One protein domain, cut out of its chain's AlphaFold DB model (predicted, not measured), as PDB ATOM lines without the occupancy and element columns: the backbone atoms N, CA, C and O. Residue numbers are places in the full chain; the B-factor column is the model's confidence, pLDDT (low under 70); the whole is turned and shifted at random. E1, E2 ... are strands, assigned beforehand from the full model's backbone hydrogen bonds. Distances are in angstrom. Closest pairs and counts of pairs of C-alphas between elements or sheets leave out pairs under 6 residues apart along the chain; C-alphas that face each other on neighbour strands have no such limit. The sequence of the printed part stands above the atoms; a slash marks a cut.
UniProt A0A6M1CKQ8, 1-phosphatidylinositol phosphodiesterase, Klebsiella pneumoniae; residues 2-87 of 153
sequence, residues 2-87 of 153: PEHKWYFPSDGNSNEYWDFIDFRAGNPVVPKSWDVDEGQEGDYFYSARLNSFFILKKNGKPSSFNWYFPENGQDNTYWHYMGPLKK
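This is residues 2 to 87 of the 153 residues of the protein "1-phosphatidylinositol phosphodiesterase" of Klebsiella pneumoniae (UniProt A0A6M1CKQ8). Little regular structure is here: a small three-stranded sheet with unnamed loops gathered about it, and a tail, residues 2 to 20, reaching far away and making the length. The 86 printed residues hold no named helix and three strands, E1, E2, E3 in chain and sheet order, antiparallel; the class is all strand, with 15 residues in named elements. The whole is loose, radius of gyration of the C-alphas 15.0 A, spanning 50 by 29 by 21 A.

Look first at E2, residues 52 to 56, the inner strand of a meander, each strand the antiparallel neighbour of the one before. Beside it find E1, residues 44 to 47, a hairpin with N 45 and O 54 2.8 A apart. E3, residues 79 to 84, also forms a hairpin with E2; N 55 and O 80 are 2.9 A apart.

Find C-alpha 44 at (186.515, 162.569, 149.224), where E1 begins its 10.3 A. E2 runs 12.9 A. E3 runs 14.0 A to C-alpha 84 at (178.542, 153.283, 153.210).

The farthest C-alphas, Glu 3 and Asn 72, are 51.2 A apart. The printed part has no cut; E2 to E3 is a long link of 22 residues. Residues 2 to 6, 8 and 12 have pLDDT under 70.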
ATOM      1  N   PRO A   2     215.706 177.906 145.657       46.03
ATOM      2  CA  PRO A   2     214.685 177.865 144.612       46.03
ATOM      3  C   PRO A   2     214.694 179.202 143.853       46.03
ATOM      4  O   PRO A   2     214.691 180.258 144.484       46.03
ATOM      5  N   GLU A   3     214.763 179.157 142.520       57.59
ATOM      6  CA  GLU A   3     215.023 180.321 141.649       57.59
ATOM      7  C   GLU A   3     213.846 181.305 141.522       57.59
ATOM      8  O   GLU A   3     214.020 182.414 141.019       57.59
ATOM      9  N   HIS A   4     212.670 180.974 142.062       60.75
ATOM     10  CA  HIS A   4     211.496 181.844 142.044       60.75
ATOM     11  C   HIS A   4     210.911 181.988 143.457       60.75
ATOM     12  O   HIS A   4     210.485 181.015 144.074       60.75
ATOM     13  N   LYS A   5     210.922 183.216 143.999       62.56
ATOM     14  CA  LYS A   5     210.375 183.565 145.326       62.56
ATOM     15  C   LYS A   5     208.845 183.664 145.282       62.56
ATOM     16  O   LYS A   5     208.288 184.736 145.505       62.56
ATOM     17  N   TRP A   6     208.160 182.579 144.941       65.81
ATOM     18  CA  TRP A   6     206.699 182.557 144.979       65.81
ATOM     19  C   TRP A   6     206.226 182.455 146.424       65.81
ATOM     20  O   TRP A   6     206.468 181.461 147.105       65.81
ATOM     21  N   TYR A   7     205.577 183.513 146.896       70.12
ATOM     22  CA  TYR A   7     204.968 183.541 148.216       70.12
ATOM     23  C   TYR A   7     203.612 182.834 148.163       70.12
ATOM     24  O   TYR A   7     202.825 183.056 147.238       70.12
ATOM     25  N   PHE A   8     203.337 181.994 149.159       63.12
ATOM     26  CA  PHE A   8     201.994 181.460 149.357       63.12
ATOM     27  C   PHE A   8     201.027 182.609 149.689       63.12
ATOM     28  O   PHE A   8     201.406 183.519 150.436       63.12
ATOM     29  N   PRO A   9     199.804 182.601 149.137       70.25
ATOM     30  CA  PRO A   9     198.800 183.606 149.459       70.25
ATOM     31  C   PRO A   9     198.281 183.447 150.897       70.25
ATOM     32  O   PRO A   9     198.264 182.345 151.446       70.25
ATOM     33  N   SER A  10     197.873 184.555 151.523       70.44
ATOM     34  CA  SER A  10     197.297 184.559 152.873       70.44
ATOM     35  C   SER A  10     195.772 184.409 152.847       70.44
ATOM     36  O   SER A  10     195.109 184.725 151.856       70.44
ATOM     37  N   ASP A  11     195.221 183.937 153.967       72.81
ATOM     38  CA  ASP A  11     193.785 183.999 154.281       72.81
ATOM     39  C   ASP A  11     192.855 183.275 153.294       72.81
ATOM     40  O   ASP A  11     191.718 183.689 153.091       72.81
ATOM     41  N   GLY A  12     193.326 182.180 152.687       64.81
ATOM     42  CA  GLY A  12     192.500 181.359 151.797       64.81
ATOM     43  C   GLY A  12     192.151 182.045 150.474       64.81
ATOM     44  O   GLY A  12     191.049 181.882 149.964       64.81
ATOM     45  N   ASN A  13     193.073 182.838 149.928       70.81
ATOM     46  CA  ASN A  13     192.910 183.475 148.622       70.81
ATOM     47  C   ASN A  13     193.844 182.838 147.590       70.81
ATOM     48  O   ASN A  13     194.923 182.374 147.945       70.81
ATOM     49  N   SER A  14     193.463 182.847 146.314       79.75
ATOM     50  CA  SER A  14     194.392 182.551 145.216       79.75
ATOM     51  C   SER A  14     195.325 183.743 144.945       79.75
ATOM     52  O   SER A  14     195.005 184.887 145.272       79.75
ATOM     53  N   ASN A  15     196.471 183.503 144.312       79.12
ATOM     54  CA  ASN A  15     197.320 184.531 143.708       79.12
ATOM     55  C   ASN A  15     197.762 184.115 142.296       79.12
ATOM     56  O   ASN A  15     197.317 183.103 141.775       79.12
ATOM     57  N   GLU A  16     198.646 184.898 141.673       80.19
ATOM     58  CA  GLU A  16     199.140 184.647 140.309       80.19
ATOM     59  C   GLU A  16     199.802 183.263 140.125       80.19
ATOM     60  O   GLU A  16     199.867 182.760 139.006       80.19
ATOM     61  N   TYR A  17     200.275 182.635 141.206       77.44
ATOM     62  CA  TYR A  17     201.040 181.383 141.173       77.44
ATOM     63  C   TYR A  17     200.359 180.212 141.895       77.44
ATOM     64  O   TYR A  17     200.783 179.071 141.724       77.44
ATOM     65  N   TRP A  18     199.338 180.475 142.714       73.25
ATOM     66  CA  TRP A  18     198.707 179.491 143.591       73.25
ATOM     67  C   TRP A  18     197.199 179.684 143.634       73.25
ATOM     68  O   TRP A  18     196.731 180.745 144.039       73.25
ATOM     69  N   ASP A  19     196.453 178.628 143.330       73.00
ATOM     70  CA  ASP A  19     195.012 178.601 143.551       73.00
ATOM     71  C   ASP A  19     194.690 178.048 144.940       73.00
ATOM     72  O   ASP A  19     195.069 176.924 145.285       73.00
ATOM     73  N   PHE A  20     193.982 178.837 145.747       75.31
ATOM     74  CA  PHE A  20     193.372 178.327 146.966       75.31
ATOM     75  C   PHE A  20     192.054 177.647 146.611       75.31
ATOM     76  O   PHE A  20     191.209 178.230 145.936       75.31
ATOM     77  N   ILE A  21     191.885 176.415 147.082       70.62
ATOM     78  CA  ILE A  21     190.737 175.587 146.714       70.62
ATOM     79  C   ILE A  21     189.785 175.469 147.894       70.62
ATOM     80  O   ILE A  21     188.648 175.909 147.793       70.62
ATOM     81  N   ASP A  22     190.232 174.924 149.024       76.19
ATOM     82  CA  ASP A  22     189.424 174.858 150.241       76.19
ATOM     83  C   ASP A  22     190.302 174.545 151.467       76.19
ATOM     84  O   ASP A  22     191.415 174.032 151.339       76.19
ATOM     85  N   PHE A  23     189.791 174.819 152.667       74.12
ATOM     86  CA  PHE A  23     190.435 174.477 153.934       74.12
ATOM     87  C   PHE A  23     190.344 172.984 154.266       74.12
ATOM     88  O   PHE A  23     191.174 172.472 155.022       74.12
ATOM     89  N   ARG A  24     189.346 172.264 153.737       81.44
ATOM     90  CA  ARG A  24     189.240 170.816 153.941       81.44
ATOM     91  C   ARG A  24     190.074 170.075 152.911       81.44
ATOM     92  O   ARG A  24     189.995 170.327 151.717       81.44
ATOM     93  N   ALA A  25     190.838 169.098 153.384       80.44
ATOM     94  CA  ALA A  25     191.792 168.369 152.556       80.44
ATOM     95  C   ALA A  25     191.149 167.429 151.518       80.44
ATOM     96  O   ALA A  25     191.870 166.918 150.673       80.44
ATOM     97  N   GLY A  26     189.839 167.152 151.594       83.56
ATOM     98  CA  GLY A  26     189.181 166.257 150.636       83.56
ATOM     99  C   GLY A  26     189.686 164.824 150.744       83.56
ATOM    100  O   GLY A  26     189.845 164.136 149.743       83.56
ATOM    101  N   ASN A  27     189.960 164.354 151.960       83.50
ATOM    102  CA  ASN A  27     190.476 163.011 152.188       83.50
ATOM    103  C   ASN A  27     189.519 162.203 153.087       83.50
ATOM    104  O   ASN A  27     188.597 162.760 153.677       83.50
ATOM    105  N   PRO A  28     189.703 160.886 153.210       79.12
ATOM    106  CA  PRO A  28     188.829 160.010 153.994       79.12
ATOM    107  C   PRO A  28     188.647 160.413 155.463       79.12
ATOM    108  O   PRO A  28     187.610 160.132 156.061       79.12
ATOM    109  N   VAL A  29     189.677 161.026 156.050       79.62
ATOM    110  CA  VAL A  29     189.714 161.467 157.451       79.62
ATOM    111  C   VAL A  29     189.054 162.838 157.598       79.62
ATOM    112  O   VAL A  29     188.359 163.088 158.580       79.62
ATOM    113  N   VAL A  30     189.244 163.713 156.610       84.81
ATOM    114  CA  VAL A  30     188.689 165.070 156.550       84.81
ATOM    115  C   VAL A  30     187.947 165.247 155.221       84.81
ATOM    116  O   VAL A  30     188.457 165.914 154.310       84.81
ATOM    117  N   PRO A  31     186.770 164.607 155.066       89.69
ATOM    118  CA  PRO A  31     186.014 164.695 153.829       89.69
ATOM    119  C   PRO A  31     185.388 166.076 153.664       89.69
ATOM    120  O   PRO A  31     185.075 166.774 154.633       89.69
ATOM    121  N   LYS A  32     185.159 166.438 152.409       93.69
ATOM    122  CA  LYS A  32     184.434 167.638 152.013       93.69
ATOM    123  C   LYS A  32     182.919 167.435 152.067       93.69
ATOM    124  O   LYS A  32     182.401 166.313 152.071       93.69
ATOM    125  N   SER A  33     182.209 168.550 152.136       92.62
ATOM    126  CA  SER A  33     180.761 168.668 152.171       92.62
ATOM    127  C   SER A  33     180.248 169.227 150.855       92.62
ATOM    128  O   SER A  33     180.782 170.185 150.307       92.62
ATOM    129  N   TRP A  34     179.176 168.627 150.354       94.62
ATOM    130  CA  TRP A  34     178.599 168.951 149.050       94.62
ATOM    131  C   TRP A  34     178.151 170.414 148.907       94.62
ATOM    132  O   TRP A  34     178.220 170.988 147.822       94.62
ATOM    133  N   ASP A  35     177.639 170.989 149.992       91.81
ATOM    134  CA  ASP A  35     176.970 172.285 150.036       91.81
ATOM    135  C   ASP A  35     177.942 173.465 150.065       91.81
ATOM    136  O   ASP A  35     177.726 174.456 149.362       91.81
ATOM    137  N   VAL A  36     179.013 173.362 150.853       88.94
ATOM    138  CA  VAL A  36     179.899 174.495 151.147       88.94
ATOM    139  C   VAL A  36     181.258 174.421 150.458       88.94
ATOM    140  O   VAL A  36     181.752 175.480 150.065       88.94
ATOM    141  N   ASP A  37     181.794 173.224 150.230       91.50
ATOM    142  CA  ASP A  37     183.205 173.040 149.887       91.50
ATOM    143  C   ASP A  37     183.435 172.977 148.363       91.50
ATOM    144  O   ASP A  37     182.709 172.307 147.620       91.50
ATOM    145  N   GLU A  38     184.471 173.672 147.892       92.62
ATOM    146  CA  GLU A  38     185.051 173.502 146.551       92.62
ATOM    147  C   GLU A  38     185.779 172.157 146.480       92.62
ATOM    148  O   GLU A  38     186.483 171.776 147.417       92.62
ATOM    149  N   GLY A  39     185.645 171.425 145.377       91.19
ATOM    150  CA  GLY A  39     186.259 170.108 145.220       91.19
ATOM    151  C   GLY A  39     187.199 170.020 144.026       91.19
ATOM    152  O   GLY A  39     186.994 170.671 143.004       91.19
ATOM    153  N   GLN A  40     188.208 169.165 144.139       92.75
ATOM    154  CA  GLN A  40     189.008 168.680 143.018       92.75
ATOM    155  C   GLN A  40     188.669 167.230 142.695       92.75
ATOM    156  O   GLN A  40     188.187 166.475 143.543       92.75
ATOM    157  N   GLU A  41     188.936 166.826 141.457       94.25
ATOM    158  CA  GLU A  41     188.917 165.420 141.076       94.25
ATOM    159  C   GLU A  41     189.808 164.599 142.025       94.25
ATOM    160  O   GLU A  41     190.970 164.929 142.252       94.25
ATOM    161  N   GLY A  42     189.246 163.532 142.597       90.56
ATOM    162  CA  GLY A  42     189.906 162.703 143.607       90.56
ATOM    163  C   GLY A  42     189.536 163.043 145.055       90.56
ATOM    164  O   GLY A  42     189.744 162.200 145.929       90.56
ATOM    165  N   ASP A  43     188.925 164.202 145.316       93.50
ATOM    166  CA  ASP A  43     188.528 164.582 146.671       93.50
ATOM    167  C   ASP A  43     187.392 163.697 147.202       93.50
ATOM    168  O   ASP A  43     186.398 163.414 146.523       93.50
ATOM    169  N   TYR A  44     187.515 163.309 148.469       93.06
ATOM    170  CA  TYR A  44     186.515 162.569 149.224       93.06
ATOM    171  C   TYR A  44     185.449 163.507 149.778       93.06
ATOM    172  O   TYR A  44     185.747 164.453 150.506       93.06
ATOM    173  N   PHE A  45     184.194 163.165 149.514       94.38
ATOM    174  CA  PHE A  45     183.009 163.789 150.083       94.38
ATOM    175  C   PHE A  45     182.219 162.775 150.905       94.38
ATOM    176  O   PHE A  45     182.181 161.585 150.580       94.38
ATOM    177  N   TYR A  46     181.553 163.245 151.958       93.06
ATOM    178  CA  TYR A  46     180.708 162.406 152.804       93.06
ATOM    179  C   TYR A  46     179.272 162.927 152.852       93.06
ATOM    180  O   TYR A  46     179.023 164.096 153.135       93.06
ATOM    181  N   SER A  47     178.309 162.035 152.615       92.94
ATOM    182  CA  SER A  47     176.888 162.326 152.792       92.94
ATOM    183  C   SER A  47     176.376 161.660 154.060       92.94
ATOM    184  O   SER A  47     176.231 160.438 154.102       92.94
ATOM    185  N   ALA A  48     176.021 162.460 155.068       91.12
ATOM    186  CA  ALA A  48     175.363 161.955 156.273       91.12
ATOM    187  C   ALA A  48     173.983 161.343 155.962       91.12
ATOM    188  O   ALA A  48     173.612 160.338 156.562       91.12
ATOM    189  N   ARG A  49     173.256 161.893 154.973       91.94
ATOM    190  CA  ARG A  49     171.945 161.382 154.530       91.94
ATOM    191  C   ARG A  49     172.037 159.958 153.986       91.94
ATOM    192  O   ARG A  49     171.201 159.125 154.308       91.94
ATOM    193  N   LEU A  50     173.045 159.691 153.155       91.12
ATOM    194  CA  LEU A  50     173.262 158.377 152.539       91.12
ATOM    195  C   LEU A  50     174.229 157.497 153.350       91.12
ATOM    196  O   LEU A  50     174.535 156.379 152.935       91.12
ATOM    197  N   ASN A  51     174.754 158.013 154.469       91.56
ATOM    198  CA  ASN A  51     175.832 157.419 155.264       91.56
ATOM    199  C   ASN A  51     176.986 156.875 154.391       91.56
ATOM    200  O   ASN A  51     177.470 155.768 154.621       91.56
ATOM    201  N   SER A  52     177.381 157.597 153.337       92.56
ATOM    202  CA  SER A  52     178.275 157.081 152.285       92.56
ATOM    203  C   SER A  52     179.340 158.083 151.862       92.56
ATOM    204  O   SER A  52     179.102 159.293 151.869       92.56
ATOM    205  N   PHE A  53     180.503 157.553 151.472       92.94
ATOM    206  CA  PHE A  53     181.584 158.325 150.862       92.94
ATOM    207  C   PHE A  53     181.485 158.308 149.339       92.94
ATOM    208  O   PHE A  53     181.069 157.315 148.733       92.94
ATOM    209  N   PHE A  54     181.934 159.400 148.735       95.06
ATOM    210  CA  PHE A  54     181.989 159.595 147.295       95.06
ATOM    211  C   PHE A  54     183.323 160.237 146.932       95.06
ATOM    212  O   PHE A  54     183.821 161.064 147.692       95.06
ATOM    213  N   ILE A  55     183.883 159.880 145.780       95.12
ATOM    214  CA  ILE A  55     185.030 160.592 145.207       95.12
ATOM    215  C   ILE A  55     184.523 161.471 144.072       95.12
ATOM    216  O   ILE A  55     183.794 160.998 143.193       95.12
ATOM    217  N   LEU A  56     184.876 162.751 144.114       96.56
ATOM    218  CA  LEU A  56     184.518 163.714 143.084       96.56
ATOM    219  C   LEU A  56     185.312 163.437 141.798       96.56
ATOM    220  O   LEU A  56     186.511 163.181 141.842       96.56
ATOM    221  N   LYS A  57     184.643 163.484 140.643       96.69
ATOM    222  CA  LYS A  57     185.230 163.209 139.316       96.69
ATOM    223  C   LYS A  57     185.550 164.471 138.506       96.69
ATOM    224  O   LYS A  57     185.983 164.361 137.365       96.69
ATOM    225  N   LYS A  58     185.238 165.663 139.029       94.88
ATOM    226  CA  LYS A  58     185.398 166.948 138.328       94.88
ATOM    227  C   LYS A  58     185.733 168.074 139.293       94.88
ATOM    228  O   LYS A  58     185.191 168.106 140.387       94.88
ATOM    229  N   ASN A  59     186.532 169.035 138.849       93.69
ATOM    230  CA  ASN A  59     186.856 170.216 139.647       93.69
ATOM    231  C   ASN A  59     185.676 171.191 139.722       93.69
ATOM    232  O   ASN A  59     185.040 171.473 138.705       93.69
ATOM    233  N   GLY A  60     185.439 171.738 140.910       91.44
ATOM    234  CA  GLY A  60     184.455 172.776 141.194       91.44
ATOM    235  C   GLY A  60     183.575 172.450 142.398       91.44
ATOM    236  O   GLY A  60     183.497 171.308 142.859       91.44
ATOM    237  N   LYS A  61     182.870 173.466 142.892       93.19
ATOM    238  CA  LYS A  61     181.897 173.338 143.981       93.19
ATOM    239  C   LYS A  61     180.634 172.570 143.557       93.19
ATOM    240  O   LYS A  61     179.851 173.087 142.751       93.19
ATOM    241  N   PRO A  62     180.354 171.379 144.126       95.44
ATOM    242  CA  PRO A  62     179.235 170.543 143.694       95.44
ATOM    243  C   PRO A  62     177.860 171.210 143.773       95.44
ATOM    244  O   PRO A  62     177.036 171.027 142.871       95.44
ATOM    245  N   SER A  63     177.609 171.998 144.821       95.06
ATOM    246  CA  SER A  63     176.336 172.700 145.007       95.06
ATOM    247  C   SER A  63     176.083 173.789 143.969       95.06
ATOM    248  O   SER A  63     174.946 173.938 143.525       95.06
ATOM    249  N   SER A  64     177.125 174.484 143.500       95.81
ATOM    250  CA  SER A  64     177.014 175.507 142.450       95.81
ATOM    251  C   SER A  64     176.553 174.922 141.111       95.81
ATOM    252  O   SER A  64     175.881 175.597 140.333       95.81
ATOM    253  N   PHE A  65     176.882 173.654 140.851       94.56
ATOM    254  CA  PHE A  65     176.559 172.959 139.604       94.56
ATOM    255  C   PHE A  65     175.468 171.890 139.747       94.56
ATOM    256  O   PHE A  65     175.194 171.163 138.788       94.56
ATOM    257  N   ASN A  66     174.825 171.783 140.914       95.88
ATOM    258  CA  ASN A  66     173.802 170.773 141.203       95.88
ATOM    259  C   ASN A  66     174.284 169.324 140.971       95.88
ATOM    260  O   ASN A  66     173.544 168.473 140.470       95.88
ATOM    261  N   TRP A  67     175.535 169.015 141.322       96.44
ATOM    262  CA  TRP A  67     176.099 167.670 141.171       96.44
ATOM    263  C   TRP A  67     175.638 166.752 142.296       96.44
ATOM    264  O   TRP A  67     176.385 166.473 143.230       96.44
ATOM    265  N   TYR A  68     174.395 166.286 142.248       95.62
ATOM    266  CA  TYR A  68     173.829 165.455 143.311       95.62
ATOM    267  C   TYR A  68     174.517 164.090 143.446       95.62
ATOM    268  O   TYR A  68     174.901 163.457 142.454       95.62
ATOM    269  N   PHE A  69     174.630 163.624 144.693       95.75
ATOM    270  CA  PHE A  69     175.067 162.264 144.986       95.75
ATOM    271  C   PHE A  69     174.084 161.239 144.396       95.75
ATOM    272  O   PHE A  69     172.870 161.422 144.524       95.75
ATOM    273  N   PRO A  70     174.576 160.152 143.781       95.00
ATOM    274  CA  PRO A  70     173.726 159.062 143.322       95.00
ATOM    275  C   PRO A  70     173.158 158.270 144.510       95.00
ATOM    276  O   PRO A  70     173.891 157.859 145.408       95.00
ATOM    277  N   GLU A  71     171.843 158.033 144.516       92.19
ATOM    278  CA  GLU A  71     171.151 157.310 145.602       92.19
ATOM    279  C   GLU A  71     171.027 155.802 145.351       92.19
ATOM    280  O   GLU A  71     170.755 155.031 146.267       92.19
ATOM    281  N   ASN A  72     171.271 155.357 144.119       92.12
ATOM    282  CA  ASN A  72     171.197 153.951 143.713       92.12
ATOM    283  C   ASN A  72     172.444 153.130 144.101       92.12
ATOM    284  O   ASN A  72     172.547 151.966 143.721       92.12
ATOM    285  N   GLY A  73     173.399 153.730 144.821       90.31
ATOM    286  CA  GLY A  73     174.660 153.082 145.194       90.31
ATOM    287  C   GLY A  73     175.560 152.771 143.997       90.31
ATOM    288  O   GLY A  73     176.324 151.808 144.035       90.31
ATOM    289  N   GLN A  74     175.442 153.546 142.919       93.88
ATOM    290  CA  GLN A  74     176.277 153.429 141.732       93.88
ATOM    291  C   GLN A  74     177.006 154.736 141.459       93.88
ATOM    292  O   GLN A  74     176.649 155.796 141.964       93.88
ATOM    293  N   ASP A  75     178.017 154.649 140.613       96.75
ATOM    294  CA  ASP A  75     178.666 155.808 140.030       96.75
ATOM    295  C   ASP A  75     177.700 156.644 139.186       96.75
ATOM    296  O   ASP A  75     176.774 156.130 138.560       96.75
ATOM    297  N   ASN A  76     177.989 157.938 139.081       96.19
ATOM    298  CA  ASN A  76     177.419 158.782 138.039       96.19
ATOM    299  C   ASN A  76     178.513 159.631 137.371       96.19
ATOM    300  O   ASN A  76     179.712 159.410 137.574       96.19
ATOM    301  N   THR A  77     178.093 160.601 136.560       97.00
ATOM    302  CA  THR A  77     178.969 161.524 135.825       97.00
ATOM    303  C   THR A  77     179.924 162.323 136.720       97.00
ATOM    304  O   THR A  77     180.982 162.736 136.252       97.00
ATOM    305  N   TYR A  78     179.564 162.557 137.984       97.06
ATOM    306  CA  TYR A  78     180.284 163.445 138.904       97.06
ATOM    307  C   TYR A  78     180.889 162.714 140.100       97.06
ATOM    308  O   TYR A  78     181.845 163.204 140.687       97.06
ATOM    309  N   TRP A  79     180.361 161.542 140.446       97.38
ATOM    310  CA  TRP A  79     180.707 160.833 141.669       97.38
ATOM    311  C   TRP A  79     181.094 159.387 141.389       97.38
ATOM    312  O   TRP A  79     180.422 158.678 140.631       97.38
ATOM    313  N   HIS A  80     182.174 158.946 142.026       95.88
ATOM    314  CA  HIS A  80     182.483 157.535 142.226       95.88
ATOM    315  C   HIS A  80     181.941 157.104 143.590       95.88
ATOM    316  O   HIS A  80     182.233 157.750 144.602       95.88
ATOM    317  N   TYR A  81     181.124 156.054 143.631       94.94
ATOM    318  CA  TYR A  81     180.488 155.594 144.862       94.94
ATOM    319  C   TYR A  81     181.413 154.662 145.651       94.94
ATOM    320  O   TYR A  81     181.680 153.538 145.238       94.94
ATOM    321  N   MET A  82     181.845 155.090 146.842       91.75
ATOM    322  CA  MET A  82     182.755 154.302 147.692       91.75
ATOM    323  C   MET A  82     182.020 153.385 148.683       91.75
ATOM    324  O   MET A  82     182.626 152.566 149.395       91.75
ATOM    325  N   GLY A  83     180.696 153.511 148.767       91.25
ATOM    326  CA  GLY A  83     179.882 152.739 149.691       91.25
ATOM    327  C   GLY A  83     179.679 153.395 151.056       91.25
ATOM    328  O   GLY A  83     180.286 154.423 151.379       91.25
ATOM    329  N   PRO A  84     178.861 152.751 151.903       90.69
ATOM    330  CA  PRO A  84     178.542 153.283 153.210       90.69
ATOM    331  C   PRO A  84     179.730 153.195 154.173       90.69
ATOM    332  O   PRO A  84     180.538 152.253 154.100       90.69
ATOM    333  N   LEU A  85     179.798 154.136 155.115       86.69
ATOM    334  CA  LEU A  85     180.691 154.051 156.264       86.69
ATOM    335  C   LEU A  85     180.160 152.974 157.217       86.69
ATOM    336  O   LEU A  85     179.094 153.103 157.820       86.69
ATOM    337  N   LYS A  86     180.913 151.878 157.335       88.75
ATOM    338  CA  LYS A  86     180.649 150.799 158.293       88.75
ATOM    339  C   LYS A  86     181.791 150.751 159.294       88.75
ATOM    340  O   LYS A  86     182.946 150.712 158.873       88.75
ATOM    341  N   LYS A  87     181.468 150.651 160.589       85.44
ATOM    342  CA  LYS A  87     182.456 150.533 161.678       85.44
ATOM    343  C   LYS A  87     183.513 149.471 161.372       85.44
ATOM    344  O   LYS A  87     184.688 149.777 161.367       85.44
TER     345      LYS A  87